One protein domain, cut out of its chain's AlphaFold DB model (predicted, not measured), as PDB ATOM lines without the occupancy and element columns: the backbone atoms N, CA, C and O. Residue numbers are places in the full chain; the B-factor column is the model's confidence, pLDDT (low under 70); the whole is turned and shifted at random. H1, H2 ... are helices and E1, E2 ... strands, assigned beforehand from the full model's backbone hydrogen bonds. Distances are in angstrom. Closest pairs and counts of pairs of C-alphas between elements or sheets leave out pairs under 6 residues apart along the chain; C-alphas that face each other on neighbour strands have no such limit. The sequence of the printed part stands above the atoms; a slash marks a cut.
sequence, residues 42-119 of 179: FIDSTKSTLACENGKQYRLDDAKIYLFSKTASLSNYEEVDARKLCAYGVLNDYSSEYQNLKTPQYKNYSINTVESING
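Overview. This is residues 42 to 119 of the 179 residues of an uncharacterized protein of Candidatus Woesebacteria bacterium RIFCSPHIGHO2_01_FULL_39_28 (UniProt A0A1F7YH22). A small sheet of three short strands, E2, E1 and E3, has one helix, H1, set slantwise over one of its faces, with the long loop of residues 60 to 75 on that same side. The sheet's last strand, E3, runs on into E4, which reaches out at one end of the long axis, while the short helix H2 lies at the other end. The 78 printed residues include two named helices and four named strands in the order E1 E2 H1 H2 E3 E4, and the sheet, in the order E2 E1 E3, is all antiparallel. The class is mixed, helices and strands, though under half of the residues, 33 of 78, are in named elements. The whole is compact, with a radius of gyration of the C-alphas of 12.5 A, and its outline is elongated, spanning 43 by 24 by 19 A.

Arrangement. Residues 42 to 43 form a short antiparallel pairing with residues 115 to 116 of E4, residues 115 to 118, a strand that pairs with no named strand. E1, residues 49 to 52, is the inner strand and forms a hairpin with E2, residues 57 to 59; they are antiparallel at 152 degrees, with N 50 and O 58 2.8 A apart, within hydrogen-bond range. On the other side of E1 is E3, residues 109 to 112, antiparallel to it at 154 degrees, with N 51 and O 110 within hydrogen-bond range at 2.8 A. H1, residues 76 to 88, is on the sheet at a height over the sheet of 10.0 A, over E1 and E3. It runs slantwise to the strands, at 53 degrees to E1 on the local plane. The closest C-alphas of H1 and E1 are those of Cys 86 and Cys 52, 5.3 A apart; those of H1 and E3 are Cys 86 and Tyr 109, 6.6 A apart. H2, residues 96 to 100, is not on the sheet, but H1 and H2 are near each other, with 6 pairs of C-alphas within 10 A. In H1 and H2 every O i to N i+4 pair is within hydrogen-bond range. E2, H1, H2 and E3 make a split strand-helix-strand unit, two strands running the same way with E1 between them; its crossover is right-handed. H1 on one face of the sheet gives two layers, a sheet with a helix over it. E3 runs on into E4 across a break of 2 residues, at 43 degrees.

Along the chain. E1 begins at C-alpha 49, (-26.515, -17.438, 4.853), and is 9.5 A long; E2 measures 6.9 A. H1 measures 18.4 A, from C-alpha 76 at (-25.788, -0.947, -2.751), and H2 6.5 A. E3 measures 9.9 A, and E4 measures 9.8 A, ending at C-alpha 118, (-14.606, -25.338, -7.929).

Size, cuts and confidence. The two C-alphas farthest apart are those of Asn 100 and Gly 119, 43.1 A. The printed part has no cut. The link from E2 to H1, 16 residues, is long. The mean pLDDT of the printed part is 80.9, and it is under 70 at residues 69 to 72, 92 to 94 and 96.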
ATOM      1  N   PHE A  42     -14.489 -20.004  -4.662       79.25
ATOM      2  CA  PHE A  42     -15.670 -19.196  -4.915       79.25
ATOM      3  C   PHE A  42     -16.559 -19.192  -3.673       79.25
ATOM      4  O   PHE A  42     -16.546 -20.124  -2.867       79.25
ATOM      5  N   ILE A  43     -17.329 -18.122  -3.505       77.19
ATOM      6  CA  ILE A  43     -18.303 -18.037  -2.419       77.19
ATOM      7  C   ILE A  43     -19.537 -18.826  -2.850       77.19
ATOM      8  O   ILE A  43     -20.152 -18.511  -3.868       77.19
ATOM      9  N   ASP A  44     -19.893 -19.855  -2.086       74.25
ATOM     10  CA  ASP A  44     -21.050 -20.694  -2.378       74.25
ATOM     11  C   ASP A  44     -22.324 -19.993  -1.890       74.25
ATOM     12  O   ASP A  44     -22.624 -19.983  -0.693       74.25
ATOM     13  N   SER A  45     -23.083 -19.394  -2.810       70.19
ATOM     14  CA  SER A  45     -24.350 -18.712  -2.505       70.19
ATOM     15  C   SER A  45     -25.432 -19.659  -1.975       70.19
ATOM     16  O   SER A  45     -26.360 -19.212  -1.303       70.19
ATOM     17  N   THR A  46     -25.312 -20.968  -2.218       75.88
ATOM     18  CA  THR A  46     -26.295 -21.956  -1.755       75.88
ATOM     19  C   THR A  46     -26.084 -22.335  -0.293       75.88
ATOM     20  O   THR A  46     -27.052 -22.640   0.412       75.88
ATOM     21  N   LYS A  47     -24.833 -22.310   0.179       79.62
ATOM     22  CA  LYS A  47     -24.468 -22.615   1.573       79.62
ATOM     23  C   LYS A  47     -24.308 -21.372   2.436       79.62
ATOM     24  O   LYS A  47     -24.434 -21.462   3.653       79.62
ATOM     25  N   SER A  48     -24.022 -20.233   1.819       82.94
ATOM     26  CA  SER A  48     -23.891 -18.963   2.523       82.94
ATOM     27  C   SER A  48     -25.254 -18.464   3.002       82.94
ATOM     28  O   SER A  48     -26.266 -18.581   2.301       82.94
ATOM     29  N   THR A  49     -25.281 -17.894   4.205       87.06
ATOM     30  CA  THR A  49     -26.515 -17.438   4.853       87.06
ATOM     31  C   THR A  49     -26.428 -15.978   5.278       87.06
ATOM     32  O   THR A  49     -25.380 -15.461   5.668       87.06
ATOM     33  N   LEU A  50     -27.570 -15.306   5.193       87.69
ATOM     34  CA  LEU A  50     -27.839 -14.000   5.763       87.69
ATOM     35  C   LEU A  50     -28.435 -14.209   7.158       87.69
ATOM     36  O   LEU A  50     -29.547 -14.726   7.282       87.69
ATOM     37  N   ALA A  51     -27.709 -13.821   8.200       89.88
ATOM     38  CA  ALA A  51     -28.193 -13.861   9.571       89.88
ATOM     39  C   ALA A  51     -28.697 -12.473   9.975       89.88
ATOM     40  O   ALA A  51     -27.963 -11.491   9.954       89.88
ATOM     41  N   CYS A  52     -29.969 -12.382  10.328       90.12
ATOM     42  CA  CYS A  52     -30.597 -11.147  10.762       90.12
ATOM     43  C   CYS A  52     -30.458 -10.981  12.281       90.12
ATOM     44  O   CYS A  52     -30.458 -11.961  13.028       90.12
ATOM     45  N   GLU A  53     -30.421  -9.740  12.767       89.81
ATOM     46  CA  GLU A  53     -30.343  -9.456  14.213       89.81
ATOM     47  C   GLU A  53     -31.551  -9.982  15.006       89.81
ATOM     48  O   GLU A  53     -31.448 -10.259  16.196       89.81
ATOM     49  N   ASN A  54     -32.690 -10.191  14.339       85.62
ATOM     50  CA  ASN A  54     -33.882 -10.810  14.925       85.62
ATOM     51  C   ASN A  54     -33.760 -12.337  15.122       85.62
ATOM     52  O   ASN A  54     -34.746 -12.989  15.465       85.62
ATOM     53  N   GLY A  55     -32.582 -12.917  14.869       84.88
ATOM     54  CA  GLY A  55     -32.299 -14.345  15.011       84.88
ATOM     55  C   GLY A  55     -32.746 -15.204  13.826       84.88
ATOM     56  O   GLY A  55     -32.467 -16.403  13.813       84.88
ATOM     57  N   LYS A  56     -33.412 -14.628  12.815       88.06
ATOM     58  CA  LYS A  56     -33.776 -15.352  11.589       88.06
ATOM     59  C   LYS A  56     -32.569 -15.492  10.669       88.06
ATOM     60  O   LYS A  56     -31.735 -14.593  10.586       88.06
ATOM     61  N   GLN A  57     -32.506 -16.605   9.947       88.88
ATOM     62  CA  GLN A  57     -31.483 -16.847   8.936       88.88
ATOM     63  C   GLN A  57     -32.140 -17.182   7.603       88.88
ATOM     64  O   GLN A  57     -33.085 -17.970   7.559       88.88
ATOM     65  N   TYR A  58     -31.624 -16.597   6.529       87.19
ATOM     66  CA  TYR A  58     -32.067 -16.849   5.161       87.19
ATOM     67  C   TYR A  58     -30.878 -17.302   4.323       87.19
ATOM     68  O   TYR A  58     -29.764 -16.815   4.506       87.19
ATOM     69  N   ARG A  59     -31.084 -18.236   3.397       84.69
ATOM     70  CA  ARG A  59     -30.038 -18.611   2.435       84.69
ATOM     71  C   ARG A  59     -29.923 -17.511   1.385       84.69
ATOM     72  O   ARG A  59     -30.937 -16.930   0.997       84.69
ATOM     73  N   LEU A  60     -28.704 -17.216   0.934       83.88
ATOM     74  CA  LEU A  60     -28.496 -16.152  -0.056       83.88
ATOM     75  C   LEU A  60     -29.171 -16.471  -1.396       83.88
ATOM     76  O   LEU A  60     -29.719 -15.569  -2.025       83.88
ATOM     77  N   ASP A  61     -29.198 -17.750  -1.778       82.94
ATOM     78  CA  ASP A  61     -29.881 -18.235  -2.983       82.94
ATOM     79  C   ASP A  61     -31.401 -17.980  -2.946       82.94
ATOM     80  O   ASP A  61     -31.953 -17.363  -3.857       82.94
ATOM     81  N   ASP A  62     -32.065 -18.330  -1.837       81.19
ATOM     82  CA  ASP A  62     -33.506 -18.086  -1.644       81.19
ATOM     83  C   ASP A  62     -33.832 -16.581  -1.643       81.19
ATOM     84  O   ASP A  62     -34.875 -16.138  -2.138       81.19
ATOM     85  N   ALA A  63     -32.910 -15.780  -1.105       78.00
ATOM     86  CA  ALA A  63     -33.006 -14.330  -1.073       78.00
ATOM     87  C   ALA A  63     -32.603 -13.657  -2.399       78.00
ATOM     88  O   ALA A  63     -32.796 -12.452  -2.518       78.00
ATOM     89  N   LYS A  64     -32.107 -14.395  -3.411       79.38
ATOM     90  CA  LYS A  64     -31.510 -13.860  -4.660       79.38
ATOM     91  C   LYS A  64     -30.502 -12.732  -4.414       79.38
ATOM     92  O   LYS A  64     -30.392 -11.788  -5.194       79.38
ATOM     93  N   ILE A  65     -29.774 -12.836  -3.309       80.56
ATOM     94  CA  ILE A  65     -28.744 -11.883  -2.931       80.56
ATOM     95  C   ILE A  65     -27.414 -12.427  -3.444       80.56
ATOM     96  O   ILE A  65     -26.955 -13.479  -2.987       80.56
ATOM     97  N   TYR A  66     -26.779 -11.714  -4.371       78.12
ATOM     98  CA  TYR A  66     -25.471 -12.102  -4.875       78.12
ATOM     99  C   TYR A  66     -24.381 -11.390  -4.076       78.12
ATOM    100  O   TYR A  66     -24.524 -10.268  -3.601       78.12
ATOM    101  N   LEU A  67     -23.270 -12.086  -3.855       78.44
ATOM    102  CA  LEU A  67     -22.103 -11.493  -3.219       78.44
ATOM    103  C   LEU A  67     -21.081 -11.159  -4.282       78.44
ATOM    104  O   LEU A  67     -20.811 -11.956  -5.186       78.44
ATOM    105  N   PHE A  68     -20.438 -10.007  -4.128       71.25
ATOM    106  CA  PHE A  68     -19.283  -9.706  -4.943       71.25
ATOM    107  C   PHE A  68     -18.127 -10.621  -4.519       71.25
ATOM    108  O   PHE A  68     -17.540 -10.468  -3.445       71.25
ATOM    109  N   SER A  69     -17.809 -11.592  -5.383       62.38
ATOM    110  CA  SER A  69     -16.932 -12.746  -5.120       62.38
ATOM    111  C   SER A  69     -15.556 -12.426  -4.519       62.38
ATOM    112  O   SER A  69     -14.922 -13.335  -3.994       62.38
ATOM    113  N   LYS A  70     -15.058 -11.188  -4.613       60.19
ATOM    114  CA  LYS A  70     -13.724 -10.812  -4.108       60.19
ATOM    115  C   LYS A  70     -13.709 -10.251  -2.691       60.19
ATOM    116  O   LYS A  70     -12.667 -10.285  -2.049       60.19
ATOM    117  N   THR A  71     -14.816  -9.686  -2.234       64.44
ATOM    118  CA  THR A  71     -14.880  -8.924  -0.976       64.44
ATOM    119  C   THR A  71     -15.962  -9.440  -0.045       64.44
ATOM    120  O   THR A  71     -16.098  -8.915   1.056       64.44
ATOM    121  N   ALA A  72     -16.751 -10.426  -0.497       69.12
ATOM    122  CA  ALA A  72     -17.967 -10.867   0.177       69.12
ATOM    123  C   ALA A  72     -18.889  -9.695   0.565       69.12
ATOM    124  O   ALA A  72     -19.631  -9.752   1.545       69.12
ATOM    125  N   SER A  73     -18.817  -8.605  -0.201       76.94
ATOM    126  CA  SER A  73     -19.619  -7.414   0.014       76.94
ATOM    127  C   SER A  73     -20.826  -7.445  -0.907       76.94
ATOM    128  O   SER A  73     -20.755  -7.934  -2.036       76.94
ATOM    129  N   LEU A  74     -21.918  -6.887  -0.413       81.31
ATOM    130  CA  LEU A  74     -23.136  -6.667  -1.175       81.31
ATOM    131  C   LEU A  74     -22.991  -5.389  -1.996       81.31
ATOM    132  O   LEU A  74     -22.295  -4.456  -1.587       81.31
ATOM    133  N   SER A  75     -23.633  -5.336  -3.158       82.31
ATOM    134  CA  SER A  75     -23.835  -4.070  -3.861       82.31
ATOM    135  C   SER A  75     -24.830  -3.184  -3.103       82.31
ATOM    136  O   SER A  75     -25.630  -3.672  -2.309       82.31
ATOM    137  N   ASN A  76     -24.845  -1.878  -3.387       84.12
ATOM    138  CA  ASN A  76     -25.788  -0.947  -2.751       84.12
ATOM    139  C   ASN A  76     -27.258  -1.389  -2.885       84.12
ATOM    140  O   ASN A  76     -28.051  -1.144  -1.979       84.12
ATOM    141  N   TYR A  77     -27.623  -2.030  -4.000       83.06
ATOM    142  CA  TYR A  77     -28.971  -2.559  -4.217       83.06
ATOM    143  C   TYR A  77     -29.244  -3.758  -3.304       83.06
ATOM    144  O   TYR A  77     -30.222  -3.764  -2.561       83.06
ATOM    145  N   GLU A  78     -28.321  -4.715  -3.264       83.62
ATOM    146  CA  GLU A  78     -28.448  -5.911  -2.428       83.62
ATOM    147  C   GLU A  78     -28.376  -5.584  -0.929       83.62
ATOM    148  O   GLU A  78     -28.994  -6.266  -0.117       83.62
ATOM    149  N   GLU A  79     -27.681  -4.514  -0.533       85.88
ATOM    150  CA  GLU A  79     -27.708  -4.009   0.844       85.88
ATOM    151  C   GLU A  79     -29.075  -3.441   1.241       85.88
ATOM    152  O   GLU A  79     -29.467  -3.513   2.410       85.88
ATOM    153  N   VAL A  80     -29.797  -2.814   0.309       86.50
ATOM    154  CA  VAL A  80     -31.165  -2.336   0.556       86.50
ATOM    155  C   VAL A  80     -32.100  -3.527   0.725       86.50
ATOM    156  O   VAL A  80     -32.853  -3.572   1.704       86.50
ATOM    157  N   ASP A  81     -31.986  -4.512  -0.160       85.81
ATOM    158  CA  ASP A  81     -32.826  -5.708  -0.144       85.81
ATOM    159  C   ASP A  81     -32.549  -6.578   1.087       85.81
ATOM    160  O   ASP A  81     -33.489  -6.981   1.773       85.81
ATOM    161  N   ALA A  82     -31.281  -6.768   1.468       87.00
ATOM    162  CA  ALA A  82     -30.896  -7.483   2.687       87.00
ATOM    163  C   ALA A  82     -31.476  -6.827   3.951       87.00
ATOM    164  O   ALA A  82     -32.009  -7.512   4.829       87.00
ATOM    165  N   ARG A  83     -31.432  -5.488   4.039       88.12
ATOM    166  CA  ARG A  83     -31.995  -4.756   5.186       88.12
ATOM    167  C   ARG A  83     -33.507  -4.877   5.265       88.12
ATOM    168  O   ARG A  83     -34.050  -5.091   6.353       88.12
ATOM    169  N   LYS A  84     -34.188  -4.747   4.124       87.88
ATOM    170  CA  LYS A  84     -35.642  -4.914   4.027       87.88
ATOM    171  C   LYS A  84     -36.057  -6.349   4.353       87.88
ATOM    172  O   LYS A  84     -36.986  -6.539   5.137       87.88
ATOM    173  N   LEU A  85     -35.334  -7.344   3.844       87.81
ATOM    174  CA  LEU A  85     -35.559  -8.757   4.147       87.81
ATOM    175  C   LEU A  85     -35.422  -9.033   5.650       87.81
ATOM    176  O   LEU A  85     -36.299  -9.659   6.240       87.81
ATOM    177  N   CYS A  86     -34.381  -8.516   6.304       88.25
ATOM    178  CA  CYS A  86     -34.205  -8.725   7.741       88.25
ATOM    179  C   CYS A  86     -35.204  -7.951   8.613       88.25
ATOM    180  O   CYS A  86     -35.546  -8.425   9.697       88.25
ATOM    181  N   ALA A  87     -35.707  -6.799   8.155       88.38
ATOM    182  CA  ALA A  87     -36.698  -6.014   8.893       88.38
ATOM    183  C   ALA A  87     -38.128  -6.556   8.751       88.38
ATOM    184  O   ALA A  87     -38.861  -6.607   9.737       88.38
ATOM    185  N   TYR A  88     -38.518  -6.971   7.543       87.50
ATOM    186  CA  TYR A  88     -39.907  -7.305   7.211       87.50
ATOM    187  C   TYR A  88     -40.125  -8.792   6.895       87.50
ATOM    188  O   TYR A  88     -41.261  -9.252   6.889       87.50
ATOM    189  N   GLY A  89     -39.060  -9.566   6.665       83.62
ATOM    190  CA  GLY A  89     -39.142 -10.996   6.346       83.62
ATOM    191  C   GLY A  89     -39.691 -11.307   4.952       83.62
ATOM    192  O   GLY A  89     -40.099 -12.438   4.710       83.62
ATOM    193  N   VAL A  90     -39.727 -10.320   4.053       79.81
ATOM    194  CA  VAL A  90     -40.271 -10.472   2.698       79.81
ATOM    195  C   VAL A  90     -39.161 -10.896   1.737       79.81
ATOM    196  O   VAL A  90     -38.212 -10.143   1.515       79.81
ATOM    197  N   LEU A  91     -39.290 -12.099   1.174       74.12
ATOM    198  CA  LEU A  91     -38.379 -12.666   0.178       74.12
ATOM    199  C   LEU A  91     -38.804 -12.231  -1.229       74.12
ATOM    200  O   LEU A  91     -39.870 -12.631  -1.685       74.12
ATOM    201  N   ASN A  92     -37.947 -11.477  -1.926       62.91
ATOM    202  CA  ASN A  92     -38.045 -11.240  -3.374       62.91
ATOM    203  C   ASN A  92     -39.431 -10.821  -3.885       62.91
ATOM    204  O   ASN A  92     -39.909 -11.337  -4.900       62.91
ATOM    205  N   ASP A  93     -40.073  -9.882  -3.196       64.94
ATOM    206  CA  ASP A  93     -41.332  -9.334  -3.672       64.94
ATOM    207  C   ASP A  93     -41.070  -8.103  -4.551       64.94
ATOM    208  O   ASP A  93     -40.631  -7.058  -4.079       64.94
ATOM    209  N   TYR A  94     -41.319  -8.231  -5.855       67.00
ATOM    210  CA  TYR A  94     -41.266  -7.103  -6.795       67.00
ATOM    211  C   TYR A  94     -42.562  -6.281  -6.788       67.00
ATOM    212  O   TYR A  94     -42.736  -5.402  -7.637       67.00
ATOM    213  N   SER A  95     -43.489  -6.566  -5.868       70.38
ATOM    214  CA  SER A  95     -44.708  -5.787  -5.715       70.38
ATOM    215  C   SER A  95     -44.395  -4.315  -5.441       70.38
ATOM    216  O   SER A  95     -43.412  -3.938  -4.795       70.38
ATOM    217  N   SER A  96     -45.289  -3.451  -5.923       68.44
ATOM    218  CA  SER A  96     -45.246  -2.022  -5.599       68.44
ATOM    219  C   SER A  96     -45.289  -1.765  -4.085       68.44
ATOM    220  O   SER A  96     -44.746  -0.771  -3.614       68.44
ATOM    221  N   GLU A  97     -45.866  -2.682  -3.304       73.06
ATOM    222  CA  GLU A  97     -45.917  -2.602  -1.846       73.06
ATOM    223  C   GLU A  97     -44.522  -2.739  -1.218       73.06
ATOM    224  O   GLU A  97     -44.132  -1.909  -0.395       73.06
ATOM    225  N   TYR A  98     -43.713  -3.695  -1.683       74.75
ATOM    226  CA  TYR A  98     -42.334  -3.872  -1.219       74.75
ATOM    227  C   TYR A  98     -41.424  -2.682  -1.562       74.75
ATOM    228  O   TYR A  98     -40.569  -2.268  -0.764       74.75
ATOM    229  N   GLN A  99     -41.619  -2.083  -2.741       72.31
ATOM    230  CA  GLN A  99     -40.860  -0.898  -3.154       72.31
ATOM    231  C   GLN A  99     -41.105   0.290  -2.213       72.31
ATOM    232  O   GLN A  99     -40.162   1.018  -1.897       72.31
ATOM    233  N   ASN A 100     -42.327   0.415  -1.688       78.88
ATOM    234  CA  ASN A 100     -42.727   1.478  -0.767       78.88
ATOM    235  C   ASN A 100     -42.287   1.250   0.693       78.88
ATOM    236  O   ASN A 100     -42.368   2.176   1.503       78.88
ATOM    237  N   LEU A 101     -41.794   0.056   1.052       82.81
ATOM    238  CA  LEU A 101     -41.260  -0.195   2.392       82.81
ATOM    239  C   LEU A 101     -40.027   0.674   2.660       82.81
ATOM    240  O   LEU A 101     -39.082   0.727   1.864       82.81
ATOM    241  N   LYS A 102     -40.010   1.321   3.829       86.75
ATOM    242  CA  LYS A 102     -38.890   2.156   4.265       86.75
ATOM    243  C   LYS A 102     -37.675   1.280   4.559       86.75
ATOM    244  O   LYS A 102     -37.711   0.432   5.443       86.75
ATOM    245  N   THR A 103     -36.572   1.524   3.858       85.38
ATOM    246  CA  THR A 103     -35.310   0.839   4.145       85.38
ATOM    247  C   THR A 103     -34.788   1.258   5.525       85.38
ATOM    248  O   THR A 103     -34.658   2.462   5.783       85.38
ATOM    249  N   PRO A 104     -34.458   0.306   6.416       87.56
ATOM    250  CA  PRO A 104     -33.770   0.606   7.667       87.56
ATOM    251  C   PRO A 104     -32.482   1.406   7.426       87.56
ATOM    252  O   PRO A 104     -31.687   1.082   6.540       87.56
ATOM    253  N   GLN A 105     -32.263   2.460   8.216       85.00
ATOM    254  CA  GLN A 105     -31.059   3.292   8.079       85.00
ATOM    255  C   GLN A 105     -29.794   2.555   8.525       85.00
ATOM    256  O   GLN A 105     -28.730   2.772   7.954       85.00
ATOM    257  N   TYR A 106     -29.928   1.650   9.495       86.62
ATOM    258  CA  TYR A 106     -28.825   0.865  10.033       86.62
ATOM    259  C   TYR A 106     -28.802  -0.544   9.444       86.62
ATOM    260  O   TYR A 106     -29.836  -1.107   9.076       86.62
ATOM    261  N   LYS A 107     -27.597  -1.103   9.352       86.38
ATOM    262  CA  LYS A 107     -27.375  -2.494   8.966       86.38
ATOM    263  C   LYS A 107     -27.868  -3.403  10.094       86.38
ATOM    264  O   LYS A 107     -27.390  -3.272  11.209       86.38
ATOM    265  N   ASN A 108     -28.801  -4.298   9.782       89.88
ATOM    266  CA  ASN A 108     -29.466  -5.217  10.718       89.88
ATOM    267  C   ASN A 108     -29.221  -6.699  10.363       89.88
ATOM    268  O   ASN A 108     -30.043  -7.571  10.662       89.88
ATOM    269  N   TYR A 109     -28.120  -6.976   9.661       88.12
ATOM    270  CA  TYR A 109     -27.763  -8.306   9.182       88.12
ATOM    271  C   TYR A 109     -26.249  -8.532   9.209       88.12
ATOM    272  O   TYR A 109     -25.452  -7.604   9.041       88.12
ATOM    273  N   SER A 110     -25.857  -9.793   9.341       88.12
ATOM    274  CA  SER A 110     -24.513 -10.311   9.123       88.12
ATOM    275  C   SER A 110     -24.541 -11.369   8.015       88.12
ATOM    276  O   SER A 110     -25.560 -12.011   7.762       88.12
ATOM    277  N   ILE A 111     -23.428 -11.506   7.295       87.06
ATOM    278  CA  ILE A 111     -23.296 -12.468   6.198       87.06
ATOM    279  C   ILE A 111     -22.316 -13.536   6.654       87.06
ATOM    280  O   ILE A 111     -21.168 -13.224   6.965       87.06
ATOM    281  N   ASN A 112     -22.770 -14.784   6.662       86.12
ATOM    282  CA  ASN A 112     -21.924 -15.939   6.905       86.12
ATOM    283  C   ASN A 112     -21.594 -16.568   5.553       86.12
ATOM    284  O   ASN A 112     -22.433 -17.220   4.928       86.12
ATOM    285  N   THR A 113     -20.376 -16.323   5.082       83.38
ATOM    286  CA  THR A 113     -19.899 -16.814   3.789       83.38
ATOM    287  C   THR A 113     -19.287 -18.191   3.948       83.38
ATOM    288  O   THR A 113     -18.398 -18.385   4.775       83.38
ATOM    289  N   VAL A 114     -19.726 -19.130   3.119       83.25
ATOM    290  CA  VAL A 114     -19.103 -20.446   3.004       83.25
ATOM    291  C   VAL A 114     -18.316 -20.475   1.704       83.25
ATOM    292  O   VAL A 114     -18.883 -20.383   0.615       83.25
ATOM    293  N   GLU A 115     -16.998 -20.585   1.816       79.56
ATOM    294  CA  GLU A 115     -16.131 -20.772   0.657       79.56
ATOM    295  C   GLU A 115     -16.212 -22.224   0.181       79.56
ATOM    296  O   GLU A 115     -16.209 -23.168   0.975       79.56
ATOM    297  N   SER A 116     -16.308 -22.411  -1.129       79.38
ATOM    298  CA  SER A 116     -16.195 -23.714  -1.780       79.38
ATOM    299  C   SER A 116     -15.171 -23.636  -2.905       79.38
ATOM    300  O   SER A 116     -14.875 -22.571  -3.444       79.38
ATOM    301  N   ILE A 117     -14.579 -24.777  -3.244       81.44
ATOM    302  CA  ILE A 117     -13.560 -24.871  -4.290       81.44
ATOM    303  C   ILE A 117     -14.220 -25.473  -5.523       81.44
ATOM    304  O   ILE A 117     -14.800 -26.555  -5.437       81.44
ATOM    305  N   ASN A 118     -14.153 -24.775  -6.661       77.44
ATOM    306  CA  ASN A 118     -14.606 -25.338  -7.929       77.44
ATOM    307  C   ASN A 118     -13.408 -25.928  -8.667       77.44
ATOM    308  O   ASN A 118     -12.415 -25.230  -8.888       77.44
ATOM    309  N   GLY A 119     -13.523 -27.190  -9.076       77.19
ATOM    310  CA  GLY A 119     -12.483 -27.921  -9.792       77.19
ATOM    311  C   GLY A 119     -11.518 -28.692  -8.890       77.19
ATOM    312  O   GLY A 119     -11.532 -28.584  -7.666       77.19
TER     313      GLY A 119